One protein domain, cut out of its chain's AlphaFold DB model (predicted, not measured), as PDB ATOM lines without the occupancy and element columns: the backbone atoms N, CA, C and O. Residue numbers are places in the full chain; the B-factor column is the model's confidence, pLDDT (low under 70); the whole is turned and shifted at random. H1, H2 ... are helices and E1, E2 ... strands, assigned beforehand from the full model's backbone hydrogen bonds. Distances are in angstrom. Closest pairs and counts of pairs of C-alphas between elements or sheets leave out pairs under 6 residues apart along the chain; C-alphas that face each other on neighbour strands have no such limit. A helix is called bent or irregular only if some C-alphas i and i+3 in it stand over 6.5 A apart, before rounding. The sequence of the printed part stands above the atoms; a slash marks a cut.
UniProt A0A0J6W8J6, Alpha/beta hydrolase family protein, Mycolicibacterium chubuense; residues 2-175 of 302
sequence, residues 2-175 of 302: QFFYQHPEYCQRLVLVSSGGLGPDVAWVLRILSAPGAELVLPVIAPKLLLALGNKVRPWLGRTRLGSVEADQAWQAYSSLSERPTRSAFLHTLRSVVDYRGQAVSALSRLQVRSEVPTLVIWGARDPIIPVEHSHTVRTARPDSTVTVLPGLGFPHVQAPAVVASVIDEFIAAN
ATOM      1  N   GLN A   2     -10.527 105.282 -35.799       84.62
ATOM      2  CA  GLN A   2     -10.649 105.230 -37.267       84.62
ATOM      3  C   GLN A   2      -9.790 106.289 -37.982       84.62
ATOM      4  O   GLN A   2      -9.134 105.955 -38.958       84.62
ATOM      5  N   PHE A   3      -9.727 107.519 -37.455       84.44
ATOM      6  CA  PHE A   3      -8.865 108.573 -38.000       84.44
ATOM      7  C   PHE A   3      -7.386 108.172 -37.976       84.44
ATOM      8  O   PHE A   3      -6.751 108.156 -39.019       84.44
ATOM      9  N   PHE A   4      -6.876 107.730 -36.819       85.19
ATOM     10  CA  PHE A   4      -5.513 107.194 -36.699       85.19
ATOM     11  C   PHE A   4      -5.236 106.069 -37.700       85.19
ATOM     12  O   PHE A   4      -4.149 105.994 -38.244       85.19
ATOM     13  N   TYR A   5      -6.214 105.203 -37.963       84.31
ATOM     14  CA  TYR A   5      -6.060 104.109 -38.919       84.31
ATOM     15  C   TYR A   5      -6.020 104.574 -40.385       84.31
ATOM     16  O   TYR A   5      -5.268 104.016 -41.175       84.31
ATOM     17  N   GLN A   6      -6.848 105.553 -40.762       84.88
ATOM     18  CA  GLN A   6      -6.985 106.019 -42.152       84.88
ATOM     19  C   GLN A   6      -5.976 107.104 -42.535       84.88
ATOM     20  O   GLN A   6      -5.608 107.200 -43.699       84.88
ATOM     21  N   HIS A   7      -5.564 107.904 -41.557       83.06
ATOM     22  CA  HIS A   7      -4.723 109.090 -41.704       83.06
ATOM     23  C   HIS A   7      -3.586 109.071 -40.670       83.06
ATOM     24  O   HIS A   7      -3.444 110.000 -39.865       83.06
ATOM     25  N   PRO A   8      -2.811 107.974 -40.611       77.62
ATOM     26  CA  PRO A   8      -1.834 107.758 -39.557       77.62
ATOM     27  C   PRO A   8      -0.671 108.768 -39.602       77.62
ATOM     28  O   PRO A   8      -0.022 108.989 -38.580       77.62
ATOM     29  N   GLU A   9      -0.413 109.403 -40.746       78.62
ATOM     30  CA  GLU A   9       0.577 110.466 -40.952       78.62
ATOM     31  C   GLU A   9       0.273 111.747 -40.160       78.62
ATOM     32  O   GLU A   9       1.201 112.376 -39.668       78.62
ATOM     33  N   TYR A  10      -1.005 112.062 -39.923       83.06
ATOM     34  CA  TYR A  10      -1.421 113.241 -39.147       83.06
ATOM     35  C   TYR A  10      -1.373 113.017 -37.630       83.06
ATOM     36  O   TYR A  10      -1.662 113.917 -36.841       83.06
ATOM     37  N   CYS A  11      -1.059 111.797 -37.195       85.75
ATOM     38  CA  CYS A  11      -1.054 111.425 -35.790       85.75
ATOM     39  C   CYS A  11       0.377 111.296 -35.276       85.75
ATOM     40  O   CYS A  11       1.054 110.296 -35.506       85.75
ATOM     41  N   GLN A  12       0.817 112.296 -34.517       88.25
ATOM     42  CA  GLN A  12       2.146 112.297 -33.903       88.25
ATOM     43  C   GLN A  12       2.188 111.525 -32.581       88.25
ATOM     44  O   GLN A  12       3.237 111.024 -32.195       88.25
ATOM     45  N   ARG A  13       1.058 111.453 -31.867       91.25
ATOM     46  CA  ARG A  13       0.895 110.741 -30.592       91.25
ATOM     47  C   ARG A  13      -0.539 110.245 -30.467       91.25
ATOM     48  O   ARG A  13      -1.462 110.908 -30.938       91.25
ATOM     49  N   LEU A  14      -0.730 109.120 -29.792       92.06
ATOM     50  CA  LEU A  14      -2.045 108.539 -29.542       92.06
ATOM     51  C   LEU A  14      -2.298 108.434 -28.036       92.06
ATOM     52  O   LEU A  14      -1.521 107.811 -27.321       92.06
ATOM     53  N   VAL A  15      -3.404 109.002 -27.560       94.19
ATOM     54  CA  VAL A  15      -3.855 108.854 -26.169       94.19
ATOM     55  C   VAL A  15      -5.208 108.151 -26.158       94.19
ATOM     56  O   VAL A  15      -6.140 108.577 -26.839       94.19
ATOM     57  N   LEU A  16      -5.325 107.078 -25.376       93.12
ATOM     58  CA  LEU A  16      -6.562 106.328 -25.170       93.12
ATOM     59  C   LEU A  16      -6.949 106.378 -23.693       93.12
ATOM     60  O   LEU A  16      -6.176 105.954 -22.841       93.12
ATOM     61  N   VAL A  17      -8.153 106.856 -23.385       92.94
ATOM     62  CA  VAL A  17      -8.664 106.934 -22.008       92.94
ATOM     63  C   VAL A  17      -9.908 106.060 -21.895       92.94
ATOM     64  O   VAL A  17     -10.882 106.333 -22.592       92.94
ATOM     65  N   SER A  18      -9.873 105.012 -21.062       87.25
ATOM     66  CA  SER A  18     -10.980 104.041 -20.895       87.25
ATOM     67  C   SER A  18     -11.605 103.604 -22.238       87.25
ATOM     68  O   SER A  18     -12.820 103.647 -22.428       87.25
ATOM     69  N   SER A  19     -10.771 103.264 -23.229       85.69
ATOM     70  CA  SER A  19     -11.230 103.041 -24.609       85.69
ATOM     71  C   SER A  19     -11.817 101.645 -24.818       85.69
ATOM     72  O   SER A  19     -11.193 100.638 -24.495       85.69
ATOM     73  N   GLY A  20     -12.956 101.571 -25.508       82.56
ATOM     74  CA  GLY A  20     -13.450 100.320 -26.090       82.56
ATOM     75  C   GLY A  20     -12.569  99.794 -27.233       82.56
ATOM     76  O   GLY A  20     -11.734 100.508 -27.795       82.56
ATOM     77  N   GLY A  21     -12.769  98.527 -27.580       82.31
ATOM     78  CA  GLY A  21     -12.125  97.771 -28.648       82.31
ATOM     79  C   GLY A  21     -10.795  97.121 -28.267       82.31
ATOM     80  O   GLY A  21     -10.125  96.571 -29.135       82.31
ATOM     81  N   LEU A  22     -10.385  97.188 -27.001       83.38
ATOM     82  CA  LEU A  22      -9.079  96.697 -26.531       83.38
ATOM     83  C   LEU A  22      -9.134  95.300 -25.895       83.38
ATOM     84  O   LEU A  22      -8.129  94.779 -25.423       83.38
ATOM     85  N   GLY A  23     -10.309  94.684 -25.940       82.56
ATOM     86  CA  GLY A  23     -10.582  93.321 -25.521       82.56
ATOM     87  C   GLY A  23     -12.062  92.998 -25.733       82.56
ATOM     88  O   GLY A  23     -12.840  93.892 -26.080       82.56
ATOM     89  N   PRO A  24     -12.466  91.731 -25.570       80.62
ATOM     90  CA  PRO A  24     -13.837  91.308 -25.830       80.62
ATOM     91  C   PRO A  24     -14.799  91.708 -24.703       80.62
ATOM     92  O   PRO A  24     -15.992  91.879 -24.948       80.62
ATOM     93  N   ASP A  25     -14.308  91.874 -23.474       83.44
ATOM     94  CA  ASP A  25     -15.169  92.060 -22.306       83.44
ATOM     95  C   ASP A  25     -15.700  93.488 -22.178       83.44
ATOM     96  O   ASP A  25     -14.995  94.467 -22.426       83.44
ATOM     97  N   VAL A  26     -16.961  93.590 -21.768       83.44
ATOM     98  CA  VAL A  26     -17.690  94.828 -21.474       83.44
ATOM     99  C   VAL A  26     -18.835  94.492 -20.514       83.44
ATOM    100  O   VAL A  26     -19.295  93.345 -20.477       83.44
ATOM    101  N   ALA A  27     -19.312  95.469 -19.743       78.88
ATOM    102  CA  ALA A  27     -20.396  95.274 -18.789       78.88
ATOM    103  C   ALA A  27     -21.609  94.562 -19.405       78.88
ATOM    104  O   ALA A  27     -22.123  94.933 -20.463       78.88
ATOM    105  N   TRP A  28     -22.114  93.558 -18.682       76.75
ATOM    106  CA  TRP A  28     -23.223  92.703 -19.113       76.75
ATOM    107  C   TRP A  28     -24.483  93.491 -19.492       76.75
ATOM    108  O   TRP A  28     -25.201  93.101 -20.411       76.75
ATOM    109  N   VAL A  29     -24.728  94.628 -18.831       74.62
ATOM    110  CA  VAL A  29     -25.867  95.496 -19.142       74.62
ATOM    111  C   VAL A  29     -25.783  96.030 -20.572       74.62
ATOM    112  O   VAL A  29     -26.781  96.000 -21.283       74.62
ATOM    113  N   LEU A  30     -24.595  96.420 -21.048       75.94
ATOM    114  CA  LEU A  30     -24.408  96.886 -22.423       75.94
ATOM    115  C   LEU A  30     -24.611  95.755 -23.436       75.94
ATOM    116  O   LEU A  30     -25.202  95.981 -24.490       75.94
ATOM    117  N   ARG A  31     -24.226  94.523 -23.088       81.44
ATOM    118  CA  ARG A  31     -24.479  93.336 -23.924       81.44
ATOM    119  C   ARG A  31     -25.976  93.092 -24.099       81.44
ATOM    120  O   ARG A  31     -26.431  92.895 -25.222       81.44
ATOM    121  N   ILE A  32     -26.759  93.194 -23.022       79.12
ATOM    122  CA  ILE A  32     -28.225  93.076 -23.094       79.12
ATOM    123  C   ILE A  32     -28.826  94.199 -23.935       79.12
ATOM    124  O   ILE A  32     -29.677  93.936 -24.779       79.12
ATOM    125  N   LEU A  33     -28.379  95.440 -23.737       76.62
ATOM    126  CA  LEU A  33     -28.885  96.591 -24.487       76.62
ATOM    127  C   LEU A  33     -28.556  96.501 -25.985       76.62
ATOM    128  O   LEU A  33     -29.336  96.962 -26.817       76.62
ATOM    129  N   SER A  34     -27.436  95.870 -26.339       80.12
ATOM    130  CA  SER A  34     -27.054  95.632 -27.733       80.12
ATOM    131  C   SER A  34     -27.826  94.490 -28.410       80.12
ATOM    132  O   SER A  34     -27.838  94.409 -29.637       80.12
ATOM    133  N   ALA A  35     -28.510  93.624 -27.654       81.56
ATOM    134  CA  ALA A  35     -29.219  92.488 -28.231       81.56
ATOM    135  C   ALA A  35     -30.383  92.933 -29.153       81.56
ATOM    136  O   ALA A  35     -31.038  93.958 -28.895       81.56
ATOM    137  N   PRO A  36     -30.685  92.168 -30.222       76.19
ATOM    138  CA  PRO A  36     -31.877  92.396 -31.036       76.19
ATOM    139  C   PRO A  36     -33.137  92.369 -30.158       76.19
ATOM    140  O   PRO A  36     -33.290  91.474 -29.329       76.19
ATOM    141  N   GLY A  37     -34.034  93.350 -30.300       71.44
ATOM    142  CA  GLY A  37     -35.266  93.426 -29.504       71.44
ATOM    143  C   GLY A  37     -35.115  94.067 -28.119       71.44
ATOM    144  O   GLY A  37     -36.113  94.230 -27.415       71.44
ATOM    145  N   ALA A  38     -33.914  94.501 -27.716       72.56
ATOM    146  CA  ALA A  38     -33.705  95.179 -26.430       72.56
ATOM    147  C   ALA A  38     -34.547  96.464 -26.273       72.56
ATOM    148  O   ALA A  38     -34.924  96.820 -25.155       72.56
ATOM    149  N   GLU A  39     -34.917  97.127 -27.379       67.75
ATOM    150  CA  GLU A  39     -35.796  98.306 -27.352       67.75
ATOM    151  C   GLU A  39     -37.206  98.024 -26.809       67.75
ATOM    152  O   GLU A  39     -37.842  98.937 -26.279       67.75
ATOM    153  N   LEU A  40     -37.676  96.776 -26.905       65.19
ATOM    154  CA  LEU A  40     -38.977  96.334 -26.391       65.19
ATOM    155  C   LEU A  40     -38.922  96.041 -24.886       65.19
ATOM    156  O   LEU A  40     -39.913  96.193 -24.177       65.19
ATOM    157  N   VAL A  41     -37.749  95.638 -24.393       62.94
ATOM    158  CA  VAL A  41     -37.537  95.154 -23.022       62.94
ATOM    159  C   VAL A  41     -37.135  96.287 -22.070       62.94
ATOM    160  O   VAL A  41     -37.558  96.318 -20.913       62.94
ATOM    161  N   LEU A  42     -36.363  97.258 -22.565       62.81
ATOM    162  CA  LEU A  42     -35.910  98.447 -21.834       62.81
ATOM    163  C   LEU A  42     -37.022  99.182 -21.058       62.81
ATOM    164  O   LEU A  42     -36.832  99.418 -19.864       62.81
ATOM    165  N   PRO A  43     -38.191  99.500 -21.658       58.19
ATOM    166  CA  PRO A  43     -39.286 100.177 -20.953       58.19
ATOM    167  C   PRO A  43     -39.882  99.358 -19.798       58.19
ATOM    168  O   PRO A  43     -40.482  99.924 -18.891       58.19
ATOM    169  N   VAL A  44     -39.725  98.031 -19.829       56.72
ATOM    170  CA  VAL A  44     -40.314  97.094 -18.860       56.72
ATOM    171  C   VAL A  44     -39.355  96.804 -17.701       56.72
ATOM    172  O   VAL A  44     -39.787  96.652 -16.557       56.72
ATOM    173  N   ILE A  45     -38.049  96.734 -17.979       54.62
ATOM    174  CA  ILE A  45     -37.014  96.432 -16.979       54.62
ATOM    175  C   ILE A  45     -36.556  97.688 -16.230       54.62
ATOM    176  O   ILE A  45     -36.352  97.622 -15.014       54.62
ATOM    177  N   ALA A  46     -36.436  98.831 -16.913       55.25
ATOM    178  CA  ALA A  46     -35.910 100.061 -16.319       55.25
ATOM    179  C   ALA A  46     -36.659 100.513 -15.042       55.25
ATOM    180  O   ALA A  46     -35.985 100.797 -14.050       55.25
ATOM    181  N   PRO A  47     -38.008 100.474 -14.962       53.38
ATOM    182  CA  PRO A  47     -38.724 100.849 -13.740       53.38
ATOM    183  C   PRO A  47     -38.458  99.895 -12.566       53.38
ATOM    184  O   PRO A  47     -38.342 100.326 -11.421       53.38
ATOM    185  N   LYS A  48     -38.333  98.587 -12.830       44.62
ATOM    186  CA  LYS A  48     -38.155  97.559 -11.790       44.62
ATOM    187  C   LYS A  48     -36.741  97.555 -11.217       44.62
ATOM    188  O   LYS A  48     -36.574  97.382 -10.012       44.62
ATOM    189  N   LEU A  49     -35.737  97.787 -12.060       47.91
ATOM    190  CA  LEU A  49     -34.348  97.896 -11.624       47.91
ATOM    191  C   LEU A  49     -34.121  99.189 -10.821       47.91
ATOM    192  O   LEU A  49     -33.443  99.146  -9.798       47.91
ATOM    193  N   LEU A  50     -34.771 100.299 -11.202       47.78
ATOM    194  CA  LEU A  50     -34.787 101.538 -10.413       47.78
ATOM    195  C   LEU A  50     -35.444 101.359  -9.041       47.78
ATOM    196  O   LEU A  50     -34.918 101.850  -8.048       47.78
ATOM    197  N   LEU A  51     -36.575 100.651  -8.967       44.69
ATOM    198  CA  LEU A  51     -37.255 100.373  -7.697       44.69
ATOM    199  C   LEU A  51     -36.425  99.440  -6.800       44.69
ATOM    200  O   LEU A  51     -36.370  99.635  -5.585       44.69
ATOM    201  N   ALA A  52     -35.736  98.459  -7.389       46.69
ATOM    202  CA  ALA A  52     -34.856  97.547  -6.667       46.69
ATOM    203  C   ALA A  52     -33.580  98.238  -6.156       46.69
ATOM    204  O   ALA A  52     -33.172  97.981  -5.025       46.69
ATOM    205  N   LEU A  53     -32.977  99.139  -6.943       46.34
ATOM    206  CA  LEU A  53     -31.865  99.971  -6.480       46.34
ATOM    207  C   LEU A  53     -32.350 100.973  -5.428       46.34
ATOM    208  O   LEU A  53     -31.801 100.986  -4.331       46.34
ATOM    209  N   GLY A  54     -33.422 101.726  -5.693       42.72
ATOM    210  CA  GLY A  54     -33.994 102.731  -4.788       42.72
ATOM    211  C   GLY A  54     -34.331 102.193  -3.394       42.72
ATOM    212  O   GLY A  54     -34.015 102.834  -2.392       42.72
ATOM    213  N   ASN A  55     -34.874 100.975  -3.303       43.62
ATOM    214  CA  ASN A  55     -35.156 100.325  -2.018       43.62
ATOM    215  C   ASN A  55     -33.898  99.824  -1.285       43.62
ATOM    216  O   ASN A  55     -33.934  99.667  -0.066       43.62
ATOM    217  N   LYS A  56     -32.780  99.614  -1.993       44.28
ATOM    218  CA  LYS A  56     -31.505  99.155  -1.417       44.28
ATOM    219  C   LYS A  56     -30.579 100.304  -1.000       44.28
ATOM    220  O   LYS A  56     -29.806 100.126  -0.065       44.28
ATOM    221  N   VAL A  57     -30.677 101.482  -1.630       43.81
ATOM    222  CA  VAL A  57     -29.903 102.684  -1.242       43.81
ATOM    223  C   VAL A  57     -30.549 103.486  -0.110       43.81
ATOM    224  O   VAL A  57     -29.845 104.200   0.600       43.81
ATOM    225  N   ARG A  58     -31.863 103.348   0.119       39.56
ATOM    226  CA  ARG A  58     -32.601 104.103   1.152       39.56
ATOM    227  C   ARG A  58     -32.057 103.934   2.590       39.56
ATOM    228  O   ARG A  58     -32.064 104.926   3.314       39.56
ATOM    229  N   PRO A  59     -31.530 102.766   3.018       47.22
ATOM    230  CA  PRO A  59     -30.868 102.632   4.323       47.22
ATOM    231  C   PRO A  59     -29.409 103.132   4.348       47.22
ATOM    232  O   PRO A  59     -28.880 103.396   5.426       47.22
ATOM    233  N   TRP A  60     -28.748 103.259   3.189       38.38
ATOM    234  CA  TRP A  60     -27.317 103.591   3.078       38.38
ATOM    235  C   TRP A  60     -27.074 105.100   2.885       38.38
ATOM    236  O   TRP A  60     -26.162 105.668   3.484       38.38
ATOM    237  N   LEU A  61     -27.974 105.786   2.166       41.34
ATOM    238  CA  LEU A  61     -27.943 107.241   1.948       41.34
ATOM    239  C   LEU A  61     -28.108 108.075   3.232       41.34
ATOM    240  O   LEU A  61     -27.772 109.256   3.243       41.34
ATOM    241  N   GLY A  62     -28.598 107.480   4.323       41.06
ATOM    242  CA  GLY A  62     -28.740 108.165   5.609       41.06
ATOM    243  C   GLY A  62     -27.425 108.391   6.365       41.06
ATOM    244  O   GLY A  62     -27.446 109.080   7.382       41.06
ATOM    245  N   ARG A  63     -26.291 107.805   5.932       37.38
ATOM    246  CA  ARG A  63     -25.040 107.816   6.725       37.38
ATOM    247  C   ARG A  63     -23.776 108.270   5.995       37.38
ATOM    248  O   ARG A  63     -22.773 108.493   6.667       37.38
ATOM    249  N   THR A  64     -23.790 108.477   4.679       36.91
ATOM    250  CA  THR A  64     -22.594 108.937   3.953       36.91
ATOM    251  C   THR A  64     -22.919 110.095   3.021       36.91
ATOM    252  O   THR A  64     -23.661 109.948   2.056       36.91
ATOM    253  N   ARG A  65     -22.302 111.251   3.286       35.91
ATOM    254  CA  ARG A  65     -22.342 112.498   2.495       35.91
ATOM    255  C   ARG A  65     -21.579 112.387   1.156       35.91
ATOM    256  O   ARG A  65     -20.990 113.354   0.693       35.91
ATOM    257  N   LEU A  66     -21.543 111.187   0.582       36.81
ATOM    258  CA  LEU A  66     -20.762 110.785  -0.585       36.81
ATOM    259  C   LEU A  66     -21.724 110.135  -1.585       36.81
ATOM    260  O   LEU A  66     -21.763 108.914  -1.723       36.81
ATOM    261  N   GLY A  67     -22.546 110.946  -2.252       42.06
ATOM    262  CA  GLY A  67     -23.113 110.527  -3.533       42.06
ATOM    263  C   GLY A  67     -21.937 110.397  -4.494       42.06
ATOM    264  O   GLY A  67     -21.280 111.394  -4.782       42.06
ATOM    265  N   SER A  68     -21.558 109.172  -4.857       51.94
ATOM    266  CA  SER A  68     -20.375 108.964  -5.685       51.94
ATOM    267  C   SER A  68     -20.621 109.548  -7.075       51.94
ATOM    268  O   SER A  68     -21.673 109.340  -7.671       51.94
ATOM    269  N   VAL A  69     -19.635 110.265  -7.614       52.53
ATOM    270  CA  VAL A  69     -19.629 110.832  -8.978       52.53
ATOM    271  C   VAL A  69     -19.979 109.781 -10.055       52.53
ATOM    272  O   VAL A  69     -20.453 110.114 -11.139       52.53
ATOM    273  N   GLU A  70     -19.782 108.495  -9.751       50.44
ATOM    274  CA  GLU A  70     -20.203 107.354 -10.572       50.44
ATOM    275  C   GLU A  70     -21.730 107.200 -10.646       50.44
ATOM    276  O   GLU A  70     -22.264 106.899 -11.713       50.44
ATOM    277  N   ALA A  71     -22.441 107.416  -9.534       47.34
ATOM    278  CA  ALA A  71     -23.898 107.353  -9.473       47.34
ATOM    279  C   ALA A  71     -24.539 108.520 -10.236       47.34
ATOM    280  O   ALA A  71     -25.508 108.300 -10.959       47.34
ATOM    281  N   ASP A  72     -23.961 109.721 -10.151       50.38
ATOM    282  CA  ASP A  72     -24.425 110.892 -10.906       50.38
ATOM    283  C   ASP A  72     -24.207 110.725 -12.416       50.38
ATOM    284  O   ASP A  72     -25.083 111.070 -13.205       50.38
ATOM    285  N   GLN A  73     -23.090 110.130 -12.848       57.66
ATOM    286  CA  GLN A  73     -22.865 109.809 -14.264       57.66
ATOM    287  C   GLN A  73     -23.786 108.705 -14.771       57.66
ATOM    288  O   GLN A  73     -24.361 108.836 -15.849       57.66
ATOM    289  N   ALA A  74     -23.960 107.630 -13.998       54.56
ATOM    290  CA  ALA A  74     -24.907 106.577 -14.342       54.56
ATOM    291  C   ALA A  74     -26.334 107.143 -14.437       54.56
ATOM    292  O   ALA A  74     -27.088 106.774 -15.336       54.56
ATOM    293  N   TRP A  75     -26.678 108.086 -13.555       41.47
ATOM    294  CA  TRP A  75     -27.944 108.809 -13.562       41.47
ATOM    295  C   TRP A  75     -28.083 109.756 -14.756       41.47
ATOM    296  O   TRP A  75     -29.135 109.767 -15.389       41.47
ATOM    297  N   GLN A  76     -27.043 110.503 -15.131       54.12
ATOM    298  CA  GLN A  76     -27.057 111.361 -16.320       54.12
ATOM    299  C   GLN A  76     -27.158 110.539 -17.609       54.12
ATOM    300  O   GLN A  76     -28.038 110.804 -18.432       54.12
ATOM    301  N   ALA A  77     -26.339 109.493 -17.750       58.25
ATOM    302  CA  ALA A  77     -26.414 108.556 -18.866       58.25
ATOM    303  C   ALA A  77     -27.814 107.931 -18.955       58.25
ATOM    304  O   ALA A  77     -28.410 107.924 -20.027       58.25
ATOM    305  N   TYR A  78     -28.397 107.515 -17.828       53.12
ATOM    306  CA  TYR A  78     -29.767 107.005 -17.766       53.12
ATOM    307  C   TYR A  78     -30.833 108.062 -18.111       53.12
ATOM    308  O   TYR A  78     -31.755 107.778 -18.876       53.12
ATOM    309  N   SER A  79     -30.712 109.289 -17.597       50.69
ATOM    310  CA  SER A  79     -31.669 110.374 -17.854       50.69
ATOM    311  C   SER A  79     -31.742 110.712 -19.344       50.69
ATOM    312  O   SER A  79     -32.839 110.850 -19.885       50.69
ATOM    313  N   SER A  80     -30.596 110.690 -20.038       57.47
ATOM    314  CA  SER A  80     -30.536 110.880 -21.490       57.47
ATOM    315  C   SER A  80     -31.279 109.778 -22.265       57.47
ATOM    316  O   SER A  80     -31.854 110.042 -23.313       57.47
ATOM    317  N   LEU A  81     -31.390 108.558 -21.725       59.75
ATOM    318  CA  LEU A  81     -32.096 107.428 -22.353       59.75
ATOM    319  C   LEU A  81     -33.618 107.424 -22.138       59.75
ATOM    320  O   LEU A  81     -34.305 106.530 -22.643       59.75
ATOM    321  N   SER A  82     -34.159 108.394 -21.398       60.44
ATOM    322  CA  SER A  82     -35.606 108.498 -21.157       60.44
ATOM    323  C   SER A  82     -36.367 109.001 -22.390       60.44
ATOM    324  O   SER A  82     -37.528 108.642 -22.597       60.44
ATOM    325  N   GLU A  83     -35.709 109.772 -23.258       66.12
ATOM    326  CA  GLU A  83     -36.288 110.276 -24.503       66.12
ATOM    327  C   GLU A  83     -36.134 109.266 -25.648       66.12
ATOM    328  O   GLU A  83     -35.066 108.688 -25.863       66.12
ATOM    329  N   ARG A  84     -37.204 109.054 -26.430       71.94
ATOM    330  CA  ARG A  84     -37.197 108.072 -27.533       71.94
ATOM    331  C   ARG A  84     -36.101 108.335 -28.582       71.94
ATOM    332  O   ARG A  84     -35.437 107.360 -28.938       71.94
ATOM    333  N   PRO A  85     -35.884 109.574 -29.076       74.69
ATOM    334  CA  PRO A  85     -34.834 109.842 -30.061       74.69
ATOM    335  C   PRO A  85     -33.434 109.556 -29.506       74.69
ATOM    336  O   PRO A  85     -32.653 108.855 -30.146       74.69
ATOM    337  N   THR A  86     -33.153 110.005 -28.283       70.12
ATOM    338  CA  THR A  86     -31.856 109.829 -27.617       70.12
ATOM    339  C   THR A  86     -31.562 108.362 -27.320       70.12
ATOM    340  O   THR A  86     -30.469 107.873 -27.605       70.12
ATOM    341  N   ARG A  87     -32.566 107.605 -26.861       75.69
ATOM    342  CA  ARG A  87     -32.457 106.150 -26.706       75.69
ATOM    343  C   ARG A  87     -32.189 105.448 -28.034       75.69
ATOM    344  O   ARG A  87     -31.372 104.534 -28.071       75.69
ATOM    345  N   SER A  88     -32.867 105.852 -29.109       78.38
ATOM    346  CA  SER A  88     -32.651 105.282 -30.444       78.38
ATOM    347  C   SER A  88     -31.214 105.517 -30.918       78.38
ATOM    348  O   SER A  88     -30.530 104.566 -31.294       78.38
ATOM    349  N   ALA A  89     -30.720 106.755 -30.809       81.88
ATOM    350  CA  ALA A  89     -29.350 107.114 -31.171       81.88
ATOM    351  C   ALA A  89     -28.308 106.355 -30.333       81.88
ATOM    352  O   ALA A  89     -27.333 105.828 -30.877       81.88
ATOM    353  N   PHE A  90     -28.539 106.234 -29.023       80.81
ATOM    354  CA  PHE A  90     -27.683 105.454 -28.136       80.81
ATOM    355  C   PHE A  90     -27.647 103.976 -28.526       80.81
ATOM    356  O   PHE A  90     -26.564 103.426 -28.696       80.81
ATOM    357  N   LEU A  91     -28.804 103.329 -28.701       80.31
ATOM    358  CA  LEU A  91     -28.865 101.908 -29.059       80.31
ATOM    359  C   LEU A  91     -28.256 101.642 -30.433       80.31
ATOM    360  O   LEU A  91     -27.573 100.637 -30.608       80.31
ATOM    361  N   HIS A  92     -28.468 102.543 -31.393       83.88
ATOM    362  CA  HIS A  92     -27.844 102.457 -32.709       83.88
ATOM    363  C   HIS A  92     -26.315 102.524 -32.605       83.88
ATOM    364  O   HIS A  92     -25.620 101.666 -33.146       83.88
ATOM    365  N   THR A  93     -25.795 103.482 -31.834       82.19
ATOM    366  CA  THR A  93     -24.353 103.622 -31.594       82.19
ATOM    367  C   THR A  93     -23.802 102.406 -30.853       82.19
ATOM    368  O   THR A  93     -22.806 101.831 -31.279       82.19
ATOM    369  N   LEU A  94     -24.473 101.948 -29.795       82.50
ATOM    370  CA  LEU A  94     -24.052 100.796 -29.002       82.50
ATOM    371  C   LEU A  94     -23.970  99.521 -29.849       82.50
ATOM    372  O   LEU A  94     -22.958  98.829 -29.810       82.50
ATOM    373  N   ARG A  95     -24.996  99.238 -30.660       84.88
ATOM    374  CA  ARG A  95     -25.049  98.058 -31.543       84.88
ATOM    375  C   ARG A  95     -24.016  98.081 -32.663       84.88
ATOM    376  O   ARG A  95     -23.737  97.040 -33.245       84.88
ATOM    377  N   SER A  96     -23.441  99.244 -32.968       83.69
ATOM    378  CA  SER A  96     -22.343  99.344 -33.933       83.69
ATOM    379  C   SER A  96     -20.998  98.860 -33.371       83.69
ATOM    380  O   SER A  96     -20.087  98.568 -34.143       83.69
ATOM    381  N   VAL A  97     -20.862  98.765 -32.040       81.62
ATOM    382  CA  VAL A  97     -19.588  98.451 -31.364       81.62
ATOM    383  C   VAL A  97     -19.666  97.304 -30.353       81.62
ATOM    384  O   VAL A  97     -18.629  96.748 -29.993       81.62
ATOM    385  N   VAL A  98     -20.862  96.924 -29.905       81.62
ATOM    386  CA  VAL A  98     -21.116  95.860 -28.921       81.62
ATOM    387  C   VAL A  98     -22.190  94.917 -29.456       81.62
ATOM    388  O   VAL A  98     -23.157  95.357 -30.076       81.62
ATOM    389  N   ASP A  99     -22.030  93.626 -29.179       83.00
ATOM    390  CA  ASP A  99     -23.034  92.589 -29.387       83.00
ATOM    391  C   ASP A  99     -23.294  91.789 -28.091       83.00
ATOM    392  O   ASP A  99     -22.761  92.063 -27.008       83.00
ATOM    393  N   TYR A 100     -24.126  90.748 -28.187       77.38
ATOM    394  CA  TYR A 100     -24.441  89.886 -27.046       77.38
ATOM    395  C   TYR A 100     -23.217  89.121 -26.498       77.38
ATOM    396  O   TYR A 100     -23.248  88.658 -25.353       77.38
ATOM    397  N   ARG A 101     -22.137  88.967 -27.277       76.00
ATOM    398  CA  ARG A 101     -20.887  88.285 -26.899       76.00
ATOM    399  C   ARG A 101     -19.907  89.239 -26.217       76.00
ATOM    400  O   ARG A 101     -19.138  88.773 -25.382       76.00
ATOM    401  N   GLY A 102     -19.983  90.537 -26.497       80.06
ATOM    402  CA  GLY A 102     -19.121  91.553 -25.909       80.06
ATOM    403  C   GLY A 102     -18.826  92.683 -26.890       80.06
ATOM    404  O   GLY A 102     -19.701  93.118 -27.632       80.06
ATOM    405  N   GLN A 103     -17.599  93.189 -26.894       79.62
ATOM    406  CA  GLN A 103     -17.176  94.203 -27.857       79.62
ATOM    407  C   GLN A 103     -17.029  93.570 -29.248       79.62
ATOM    408  O   GLN A 103     -16.194  92.690 -29.455       79.62
ATOM    409  N   ALA A 104     -17.850  94.017 -30.200       75.31
ATOM    410  CA  ALA A 104     -17.926  93.464 -31.553       75.31
ATOM    411  C   ALA A 104     -16.819  93.998 -32.481       75.31
ATOM    412  O   ALA A 104     -16.549  93.427 -33.537       75.31
ATOM    413  N   VAL A 105     -16.165  95.096 -32.093       76.50
ATOM    414  CA  VAL A 105     -15.073  95.718 -32.847       76.50
ATOM    415  C   VAL A 105     -13.776  95.610 -32.058       76.50
ATOM    416  O   VAL A 105     -13.722  95.991 -30.894       76.50
ATOM    417  N   SER A 106     -12.708  95.168 -32.725       80.94
ATOM    418  CA  SER A 106     -11.352  95.208 -32.179       80.94
ATOM    419  C   SER A 106     -10.570  96.401 -32.727       80.94
ATOM    420  O   SER A 106     -10.506  96.655 -33.934       80.94
ATOM    421  N   ALA A 107      -9.970  97.151 -31.816       80.25
ATOM    422  CA  ALA A 107      -9.052  98.246 -32.075       80.25
ATOM    423  C   ALA A 107      -7.582  97.804 -31.938       80.25
ATOM    424  O   ALA A 107      -6.692  98.552 -32.331       80.25
ATOM    425  N   LEU A 108      -7.317  96.584 -31.449       79.44
ATOM    426  CA  LEU A 108      -5.960  96.065 -31.231       79.44
ATOM    427  C   LEU A 108      -5.152  95.959 -32.529       79.44
ATOM    428  O   LEU A 108      -4.005  96.386 -32.562       79.44
ATOM    429  N   SER A 109      -5.760  95.481 -33.620       74.81
ATOM    430  CA  SER A 109      -5.094  95.438 -34.933       74.81
ATOM    431  C   SER A 109      -4.720  96.833 -35.440       74.81
ATOM    432  O   SER A 109      -3.720  97.004 -36.128       74.81
ATOM    433  N   ARG A 110      -5.494  97.855 -35.059       80.69
ATOM    434  CA  ARG A 110      -5.236  99.248 -35.440       80.69
ATOM    435  C   ARG A 110      -4.107  99.875 -34.624       80.69
ATOM    436  O   ARG A 110      -3.423 100.741 -35.149       80.69
ATOM    437  N   LEU A 111      -3.871  99.428 -33.385       78.62
ATOM    438  CA  LEU A 111      -2.743  99.897 -32.563       78.62
ATOM    439  C   LEU A 111      -1.376  99.565 -33.173       78.62
ATOM    440  O   LEU A 111      -0.388 100.218 -32.838       78.62
ATOM    441  N   GLN A 112      -1.318  98.564 -34.051       75.94
ATOM    442  CA  GLN A 112      -0.083  98.095 -34.677       75.94
ATOM    443  C   GLN A 112       0.232  98.784 -36.011       75.94
ATOM    444  O   GLN A 112       1.322  98.593 -36.533       75.94
ATOM    445  N   VAL A 113      -0.677  99.603 -36.554       77.44
ATOM    446  CA  VAL A 113      -0.515 100.208 -37.892       77.44
ATOM    447  C   VAL A 113       0.695 101.135 -37.989       77.44
ATOM    448  O   VAL A 113       1.329 101.190 -39.037       77.44
ATOM    449  N   ARG A 114       1.045 101.822 -36.897       77.81
ATOM    450  CA  ARG A 114       2.296 102.579 -36.774       77.81
ATOM    451  C   ARG A 114       2.910 102.358 -35.405       77.81
ATOM    452  O   ARG A 114       2.547 103.030 -34.435       77.81
ATOM    453  N   SER A 115       3.805 101.380 -35.296       76.25
ATOM    454  CA  SER A 115       4.534 101.073 -34.057       76.25
ATOM    455  C   SER A 115       5.378 102.248 -33.563       76.25
ATOM    456  O   SER A 115       5.600 102.377 -32.369       76.25
ATOM    457  N   GLU A 116       5.765 103.164 -34.439       81.38
ATOM    458  CA  GLU A 116       6.587 104.326 -34.113       81.38
ATOM    459  C   GLU A 116       5.830 105.474 -33.425       81.38
ATOM    460  O   GLU A 116       6.472 106.322 -32.817       81.38
ATOM    461  N   VAL A 117       4.491 105.527 -33.495       87.31
ATOM    462  CA  VAL A 117       3.709 106.630 -32.901       87.31
ATOM    463  C   VAL A 117       3.585 106.433 -31.387       87.31
ATOM    464  O   VAL A 117       2.870 105.520 -30.964       87.31
ATOM    465  N   PRO A 118       4.194 107.279 -30.536       91.31
ATOM    466  CA  PRO A 118       4.092 107.128 -29.089       91.31
ATOM    467  C   PRO A 118       2.632 106.997 -28.653       91.31
ATOM    468  O   PRO A 118       1.766 107.762 -29.090       91.31
ATOM    469  N   THR A 119       2.345 106.003 -27.812       92.44
ATOM    470  CA  THR A 119       0.976 105.691 -27.384       92.44
ATOM    471  C   THR A 119       0.878 105.641 -25.867       92.44
ATOM    472  O   THR A 119       1.624 104.906 -25.220       92.44
ATOM    473  N   LEU A 120      -0.081 106.385 -25.324       94.69
ATOM    474  CA  LEU A 120      -0.450 106.409 -23.916       94.69
ATOM    475  C   LEU A 120      -1.844 105.810 -23.730       94.69
ATOM    476  O   LEU A 120      -2.787 106.170 -24.436       94.69
ATOM    477  N   VAL A 121      -1.992 104.941 -22.738       94.25
ATOM    478  CA  VAL A 121      -3.278 104.398 -22.302       94.25
ATOM    479  C   VAL A 121      -3.509 104.749 -20.842       94.25
ATOM    480  O   VAL A 121      -2.684 104.435 -19.990       94.25
ATOM    481  N   ILE A 122      -4.646 105.370 -20.550       95.25
ATOM    482  CA  ILE A 122      -5.058 105.753 -19.201       95.25
ATOM    483  C   ILE A 122      -6.318 104.968 -18.837       95.25
ATOM    484  O   ILE A 122      -7.290 104.959 -19.595       95.25
ATOM    485  N   TRP A 123      -6.315 104.325 -17.670       94.56
ATOM    486  CA  TRP A 123      -7.436 103.507 -17.204       94.56
ATOM    487  C   TRP A 123      -7.791 103.766 -15.744       94.56
ATOM    488  O   TRP A 123      -6.927 104.118 -14.945       94.56
ATOM    489  N   GLY A 124      -9.055 103.558 -15.377       93.06
ATOM    490  CA  GLY A 124      -9.494 103.532 -13.981       93.06
ATOM    491  C   GLY A 124      -9.457 102.114 -13.415       93.06
ATOM    492  O   GLY A 124     -10.017 101.199 -14.009       93.06
ATOM    493  N   ALA A 125      -8.837 101.900 -12.252       91.38
ATOM    494  CA  ALA A 125      -8.731 100.564 -11.648       91.38
ATOM    495  C   ALA A 125     -10.083  99.910 -11.282       91.38
ATOM    496  O   ALA A 125     -10.132  98.717 -10.998       91.38
ATOM    497  N   ARG A 126     -11.168 100.689 -11.226       87.38
ATOM    498  CA  ARG A 126     -12.527 100.250 -10.876       87.38
ATOM    499  C   ARG A 126     -13.533 100.563 -11.986       87.38
ATOM    500  O   ARG A 126     -14.688 100.851 -11.682       87.38
ATOM    501  N   ASP A 127     -13.100 100.577 -13.246       84.69
ATOM    502  CA  ASP A 127     -13.982 100.844 -14.387       84.69
ATOM    503  C   ASP A 127     -15.139  99.816 -14.415       84.69
ATOM    504  O   ASP A 127     -14.895  98.614 -14.559       84.69
ATOM    505  N   PRO A 128     -16.403 100.250 -14.226       76.50
ATOM    506  CA  PRO A 128     -17.538  99.336 -14.146       76.50
ATOM    507  C   PRO A 128     -18.047  98.904 -15.527       76.50
ATOM    508  O   PRO A 128     -18.935  98.051 -15.601       76.50
ATOM    509  N   ILE A 129     -17.549  99.517 -16.609       78.75
ATOM    510  CA  ILE A 129     -18.002  99.291 -17.983       78.75
ATOM    511  C   ILE A 129     -16.980  98.475 -18.765       78.75
ATOM    512  O   ILE A 129     -17.362  97.481 -19.388       78.75
ATOM    513  N   ILE A 130     -15.712  98.883 -18.755       83.75
ATOM    514  CA  ILE A 130     -14.647  98.243 -19.524       83.75
ATOM    515  C   ILE A 130     -13.535  97.785 -18.567       83.75
ATOM    516  O   ILE A 130     -12.819  98.627 -18.024       83.75
ATOM    517  N   PRO A 131     -13.359  96.466 -18.365       85.38
ATOM    518  CA  PRO A 131     -12.421  95.941 -17.376       85.38
ATOM    519  C   PRO A 131     -10.978  96.425 -17.592       85.38
ATOM    520  O   PRO A 131     -10.503  96.531 -18.726       85.38
ATOM    521  N   VAL A 132     -10.274  96.713 -16.492       89.12
ATOM    522  CA  VAL A 132      -8.887  97.217 -16.501       89.12
ATOM    523  C   VAL A 132      -7.897  96.200 -17.065       89.12
ATOM    524  O   VAL A 132      -6.828  96.567 -17.545       89.12
ATOM    525  N   GLU A 133      -8.263  94.925 -17.078       87.75
ATOM    526  CA  GLU A 133      -7.504  93.815 -17.638       87.75
ATOM    527  C   GLU A 133      -7.156  94.045 -19.118       87.75
ATOM    528  O   GLU A 133      -6.088  93.629 -19.569       87.75
ATOM    529  N   HIS A 134      -7.975  94.806 -19.858       85.25
ATOM    530  CA  HIS A 134      -7.684  95.173 -21.253       85.25
ATOM    531  C   HIS A 134      -6.429  96.033 -21.397       85.25
ATOM    532  O   HIS A 134      -5.802  96.039 -22.457       85.25
ATOM    533  N   SER A 135      -5.997  96.705 -20.329       83.19
ATOM    534  CA  SER A 135      -4.723  97.424 -20.299       83.19
ATOM    535  C   SER A 135      -3.516  96.485 -20.473       83.19
ATOM    536  O   SER A 135      -2.527  96.865 -21.107       83.19
ATOM    537  N   HIS A 136      -3.609  95.231 -20.011       82.25
ATOM    538  CA  HIS A 136      -2.585  94.209 -20.249       82.25
ATOM    539  C   HIS A 136      -2.570  93.763 -21.707       82.25
ATOM    540  O   HIS A 136      -1.498  93.623 -22.293       82.25
ATOM    541  N   THR A 137      -3.745  93.609 -22.321       84.00
ATOM    542  CA  THR A 137      -3.866  93.273 -23.745       84.00
ATOM    543  C   THR A 137      -3.202  94.329 -24.625       84.00
ATOM    544  O   THR A 137      -2.511  93.977 -25.581       84.00
ATOM    545  N   VAL A 138      -3.330  95.614 -24.273       84.31
ATOM    546  CA  VAL A 138      -2.603  96.685 -24.969       84.31
ATOM    547  C   VAL A 138      -1.097  96.526 -24.818       84.31
ATOM    548  O   VAL A 138      -0.388  96.597 -25.817       84.31
ATOM    549  N   ARG A 139      -0.604  96.261 -23.606       84.31
ATOM    550  CA  ARG A 139       0.833  96.077 -23.367       84.31
ATOM    551  C   ARG A 139       1.402  94.895 -24.155       84.31
ATOM    552  O   ARG A 139       2.502  94.994 -24.680       84.31
ATOM    553  N   THR A 140       0.642  93.810 -24.294       84.50
ATOM    554  CA  THR A 140       1.028  92.665 -25.134       84.50
ATOM    555  C   THR A 140       1.019  93.020 -26.620       84.50
ATOM    556  O   THR A 140       1.952  92.682 -27.340       84.50
ATOM    557  N   ALA A 141      -0.025  93.705 -27.097       83.56
ATOM    558  CA  ALA A 141      -0.158  94.066 -28.508       83.56
ATOM    559  C   ALA A 141       0.826  95.166 -28.941       83.56
ATOM    560  O   ALA A 141       1.176  95.245 -30.122       83.56
ATOM    561  N   ARG A 142       1.235  96.020 -27.998       84.06
ATOM    562  CA  ARG A 142       2.076  97.195 -28.210       84.06
ATOM    563  C   ARG A 142       2.966  97.452 -26.975       84.06
ATOM    564  O   ARG A 142       2.624  98.296 -26.142       84.06
ATOM    565  N   PRO A 143       4.104  96.742 -26.851       83.56
ATOM    566  CA  PRO A 143       4.991  96.820 -25.684       83.56
ATOM    567  C   PRO A 143       5.541  98.218 -25.395       83.56
ATOM    568  O   PRO A 143       5.697  98.579 -24.233       83.56
ATOM    569  N   ASP A 144       5.739  99.027 -26.439       84.25
ATOM    570  CA  ASP A 144       6.262 100.397 -26.338       84.25
ATOM    571  C   ASP A 144       5.209 101.421 -25.869       84.25
ATOM    572  O   ASP A 144       5.450 102.628 -25.853       84.25
ATOM    573  N   SER A 145       4.000 100.966 -25.522       90.06
ATOM    574  CA  SER A 145       2.956 101.839 -24.986       90.06
ATOM    575  C   SER A 145       3.168 102.136 -23.501       90.06
ATOM    576  O   SER A 145       3.462 101.257 -22.688       90.06
ATOM    577  N   THR A 146       2.942 103.392 -23.122       92.88
ATOM    578  CA  THR A 146       2.838 103.775 -21.712       92.88
ATOM    579  C   THR A 146       1.424 103.472 -21.238       92.88
ATOM    580  O   THR A 146       0.456 103.898 -21.863       92.88
ATOM    581  N   VAL A 147       1.282 102.734 -20.139       94.06
ATOM    582  CA  VAL A 147      -0.029 102.397 -19.568       94.06
ATOM    583  C   VAL A 147      -0.075 102.874 -18.123       94.06
ATOM    584  O   VAL A 147       0.678 102.373 -17.287       94.06
ATOM    585  N   THR A 148      -0.992 103.795 -17.840       95.75
ATOM    586  CA  THR A 148      -1.210 104.406 -16.527       95.75
ATOM    587  C   THR A 148      -2.577 103.997 -15.991       95.75
ATOM    588  O   THR A 148      -3.616 104.381 -16.528       95.75
ATOM    589  N   VAL A 149      -2.589 103.225 -14.905       95.69
ATOM    590  CA  VAL A 149      -3.819 102.821 -14.211       95.69
ATOM    591  C   VAL A 149      -3.983 103.669 -12.954       95.69
ATOM    592  O   VAL A 149      -3.123 103.662 -12.077       95.69
ATOM    593  N   LEU A 150      -5.095 104.394 -12.861       94.38
ATOM    594  CA  LEU A 150      -5.393 105.299 -11.758       94.38
ATOM    595  C   LEU A 150      -6.211 104.569 -10.675       94.38
ATOM    596  O   LEU A 150      -7.326 104.099 -10.947       94.38
ATOM    597  N   PRO A 151      -5.672 104.426  -9.447       93.19
ATOM    598  CA  PRO A 151      -6.277 103.608  -8.405       93.19
ATOM    599  C   PRO A 151      -7.567 104.233  -7.870       93.19
ATOM    600  O   PRO A 151      -7.669 105.439  -7.679       93.19
ATOM    601  N   GLY A 152      -8.558 103.385  -7.588       87.75
ATOM    602  CA  GLY A 152      -9.818 103.804  -6.970       87.75
ATOM    603  C   GLY A 152     -10.803 104.522  -7.895       87.75
ATOM    604  O   GLY A 152     -11.916 104.780  -7.448       87.75
ATOM    605  N   LEU A 153     -10.435 104.795  -9.150       86.88
ATOM    606  CA  LEU A 153     -11.282 105.478 -10.132       86.88
ATOM    607  C   LEU A 153     -11.958 104.485 -11.080       86.88
ATOM    608  O   LEU A 153     -11.341 103.501 -11.483       86.88
ATOM    609  N   GLY A 154     -13.199 104.776 -11.465       83.56
ATOM    610  CA  GLY A 154     -13.906 104.128 -12.567       83.56
ATOM    611  C   GLY A 154     -13.722 104.871 -13.892       83.56
ATOM    612  O   GLY A 154     -13.198 104.298 -14.839       83.56
ATOM    613  N   PHE A 155     -14.074 106.161 -13.933       83.38
ATOM    614  CA  PHE A 155     -13.971 107.035 -15.109       83.38
ATOM    615  C   PHE A 155     -12.964 108.163 -14.847       83.38
ATOM    616  O   PHE A 155     -13.349 109.238 -14.368       83.38
ATOM    617  N   PRO A 156     -11.667 107.965 -15.145       88.81
ATOM    618  CA  PRO A 156     -10.633 108.890 -14.696       88.81
ATOM    619  C   PRO A 156     -10.793 110.319 -15.211       88.81
ATOM    620  O   PRO A 156     -10.571 111.266 -14.466       88.81
ATOM    621  N   HIS A 157     -11.229 110.484 -16.462       86.50
ATOM    622  CA  HIS A 157     -11.405 111.797 -17.087       86.50
ATOM    623  C   HIS A 157     -12.556 112.608 -16.479       86.50
ATOM    624  O   HIS A 157     -12.558 113.828 -16.600       86.50
ATOM    625  N   VAL A 158     -13.509 111.959 -15.804       83.25
ATOM    626  CA  VAL A 158     -14.597 112.656 -15.103       83.25
ATOM    627  C   VAL A 158     -14.273 112.838 -13.625       83.25
ATOM    628  O   VAL A 158     -14.523 113.897 -13.059       83.25
ATOM    629  N   GLN A 159     -13.709 111.810 -12.990       83.31
ATOM    630  CA  GLN A 159     -13.467 111.813 -11.546       83.31
ATOM    631  C   GLN A 159     -12.190 112.559 -11.149       83.31
ATOM    632  O   GLN A 159     -12.130 113.119 -10.058       83.31
ATOM    633  N   ALA A 160     -11.172 112.562 -12.009       89.88
ATOM    634  CA  ALA A 160      -9.883 113.200 -11.758       89.88
ATOM    635  C   ALA A 160      -9.304 113.848 -13.038       89.88
ATOM    636  O   ALA A 160      -8.186 113.518 -13.440       89.88
ATOM    637  N   PRO A 161     -10.027 114.789 -13.684       92.38
ATOM    638  CA  PRO A 161      -9.604 115.402 -14.947       92.38
ATOM    639  C   PRO A 161      -8.221 116.060 -14.864       92.38
ATOM    640  O   PRO A 161      -7.435 115.932 -15.794       92.38
ATOM    641  N   ALA A 162      -7.891 116.704 -13.738       92.69
ATOM    642  CA  ALA A 162      -6.582 117.327 -13.533       92.69
ATOM    643  C   ALA A 162      -5.435 116.301 -13.488       92.69
ATOM    644  O   ALA A 162      -4.360 116.551 -14.023       92.69
ATOM    645  N   VAL A 163      -5.675 115.123 -12.899       94.12
ATOM    646  CA  VAL A 163      -4.688 114.032 -12.870       94.12
ATOM    647  C   VAL A 163      -4.494 113.470 -14.274       94.12
ATOM    648  O   VAL A 163      -3.365 113.268 -14.704       94.12
ATOM    649  N   VAL A 164      -5.588 113.261 -15.014       95.19
ATOM    650  CA  VAL A 164      -5.520 112.810 -16.410       95.19
ATOM    651  C   VAL A 164      -4.764 113.816 -17.280       95.19
ATOM    652  O   VAL A 164      -3.914 113.398 -18.061       95.19
ATOM    653  N   ALA A 165      -5.020 115.117 -17.120       96.94
ATOM    654  CA  ALA A 165      -4.303 116.170 -17.838       96.94
ATOM    655  C   ALA A 165      -2.795 116.140 -17.541       96.94
ATOM    656  O   ALA A 165      -2.009 116.076 -18.477       96.94
ATOM    657  N   SER A 166      -2.396 116.053 -16.264       97.00
ATOM    658  CA  SER A 166      -0.980 115.937 -15.866       97.00
ATOM    659  C   SER A 166      -0.287 114.746 -16.528       97.00
ATOM    660  O   SER A 166       0.803 114.881 -17.073       97.00
ATOM    661  N   VAL A 167      -0.937 113.579 -16.534       97.06
ATOM    662  CA  VAL A 167      -0.392 112.359 -17.155       97.06
ATOM    663  C   VAL A 167      -0.230 112.526 -18.673       97.06
ATOM    664  O   VAL A 167       0.720 112.004 -19.258       97.06
ATOM    665  N   ILE A 168      -1.139 113.258 -19.326       96.81
ATOM    666  CA  ILE A 168      -1.037 113.582 -20.755       96.81
ATOM    667  C   ILE A 168       0.108 114.570 -21.006       96.81
ATOM    668  O   ILE A 168       0.890 114.352 -21.930       96.81
ATOM    669  N   ASP A 169       0.236 115.611 -20.185       96.38
ATOM    670  CA  ASP A 169       1.284 116.628 -20.313       96.38
ATOM    671  C   ASP A 169       2.680 116.015 -20.144       96.38
ATOM    672  O   ASP A 169       3.564 116.242 -20.972       96.38
ATOM    673  N   GLU A 170       2.862 115.161 -19.131       96.44
ATOM    674  CA  GLU A 170       4.098 114.403 -18.909       96.44
ATOM    675  C   GLU A 170       4.453 113.532 -20.119       96.44
ATOM    676  O   GLU A 170       5.597 113.513 -20.578       96.44
ATOM    677  N   PHE A 171       3.463 112.844 -20.687       96.00
ATOM    678  CA  PHE A 171       3.660 112.011 -21.867       96.00
ATOM    679  C   PHE A 171       4.021 112.827 -23.117       96.00
ATOM    680  O   PHE A 171       4.892 112.412 -23.888       96.00
ATOM    681  N   ILE A 172       3.383 113.982 -23.329       94.25
ATOM    682  CA  ILE A 172       3.702 114.885 -24.442       94.25
ATOM    683  C   ILE A 172       5.130 115.418 -24.294       94.25
ATOM    684  O   ILE A 172       5.884 115.396 -25.270       94.25
ATOM    685  N   ALA A 173       5.510 115.846 -23.087       93.75
ATOM    686  CA  ALA A 173       6.844 116.354 -22.784       93.75
ATOM    687  C   ALA A 173       7.933 115.287 -22.990       93.75
ATOM    688  O   ALA A 173       8.990 115.588 -23.541       93.75
ATOM    689  N   ALA A 174       7.658 114.035 -22.614       92.69
ATOM    690  CA  ALA A 174       8.578 112.913 -22.806       92.69
ATOM    691  C   ALA A 174       8.742 112.487 -24.278       92.69
ATOM    692  O   ALA A 174       9.706 111.803 -24.613       92.69
ATOM    693  N   ASN A 175       7.821 112.882 -25.163       90.38
ATOM    694  CA  ASN A 175       7.802 112.468 -26.565       90.38
ATOM    695  C   ASN A 175       7.718 113.688 -27.499       90.38
ATOM    696  O   ASN A 175       6.683 113.870 -28.138       90.38
TER     697      ASN A 175
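This is residues 2 to 175 of the 302 residues of the protein "Alpha/beta hydrolase family protein" of Mycolicibacterium chubuense (UniProt A0A0J6W8J6). A small slab of three parallel strands, E1, E2 and E3, is covered by H7 on one face and by H9 on the other; away from it, between E1 and E2 in the chain, a loose helical part holds H2, H3, H4 and H5. There H3 and H4 are the two sides of a wide open loop, of which residues 47 to 67 stick out. The printed part has 174 residues, with nine named helices and three named strands in the order H1 E1 H2 H3 H4 H5 H6 E2 H7 E3 H8 H9; the sheet's order is E1 E2 E3 and the class is mostly helix. It is only just compact, close to loose, with a radius of gyration of the C-alphas of 18.3 A and spans of 52 by 40 by 26 A.

The strands are E1, residues 14 to 17, E2, residues 119 to 124 and 17.1 A long, and E3, residues 146 to 150. C-alpha 119 is at (0.976, 105.691, -27.384). H7 is residues 134 to 141, H8 156 to 159, and H9 161 to 174, 20.0 A long, ending with C-alpha 174 at (8.578, 112.913, -22.806). H1 is residues 2 to 6, H6 108 to 111 and H2 28 to 34. H3, residues 38 to 57, is 26.6 A long, H4, residues 69 to 80, 16.6 A, and H5, residues 84 to 97, 20.4 A. H3 has a kink of 41 degrees near residue 45 and is only just irregular, with C-alphas 40 and 43 6.7 A apart.

E1 and E2 are parallel, with N 120 and O 14 2.8 A apart; E2 and E3 are parallel, with N 148 and O 121 at 2.8 A. E2, H7, E3 is a strand-helix-strand unit, two parallel neighbour strands with a helix between, and its crossover is right-handed; E1, H2 to H6, E2 is another. H9 is over E2 at a height of 9.7 A over the sheet, and the C-alphas of Leu 120 and Phe 171, the closest, are 7.2 A apart. H7 is on the opposite face, also at 9.7 A. H8 only grazes the sheet. H6 and H7 only just touch, with 3 pairs of C-alphas within 8 A, the closest Leu 108 and Ala 141 at 6.7 A. H1 is close to H6 but not clearly touching, with the C-alphas of Tyr 5 and Arg 110 6.0 A apart. H2 touches H5, whose residues 91 to 95 alone take part; the closest C-alphas, of Ser 34 and Arg 95, are 4.9 A apart. H2 and H3 touch only at the corner, and only just, with 3 pairs of C-alphas within 8 A, the closest Ile 32 and Ala 38 at 6.8 A. H4 is close to H8 but not clearly touching, with the C-alphas of Val 69 and Gln 159 6.7 A apart; H3 and H4 are apart. Every O i to N i+4 pair is within hydrogen-bond range in H1, H2, H4, H7 and H9, against 12 of 16 in H3 and 9 of 10 in H5; H6 and H8 are too short for such a pair.

The two C-alphas farthest apart, of Glu 9 and Pro 59, are 55.7 A apart. The printed part has no cut, and the link from H3 to H4, 11 residues, is long. Mean pLDDT of the printed part is 75.9; residues 39 to 83 are under 70.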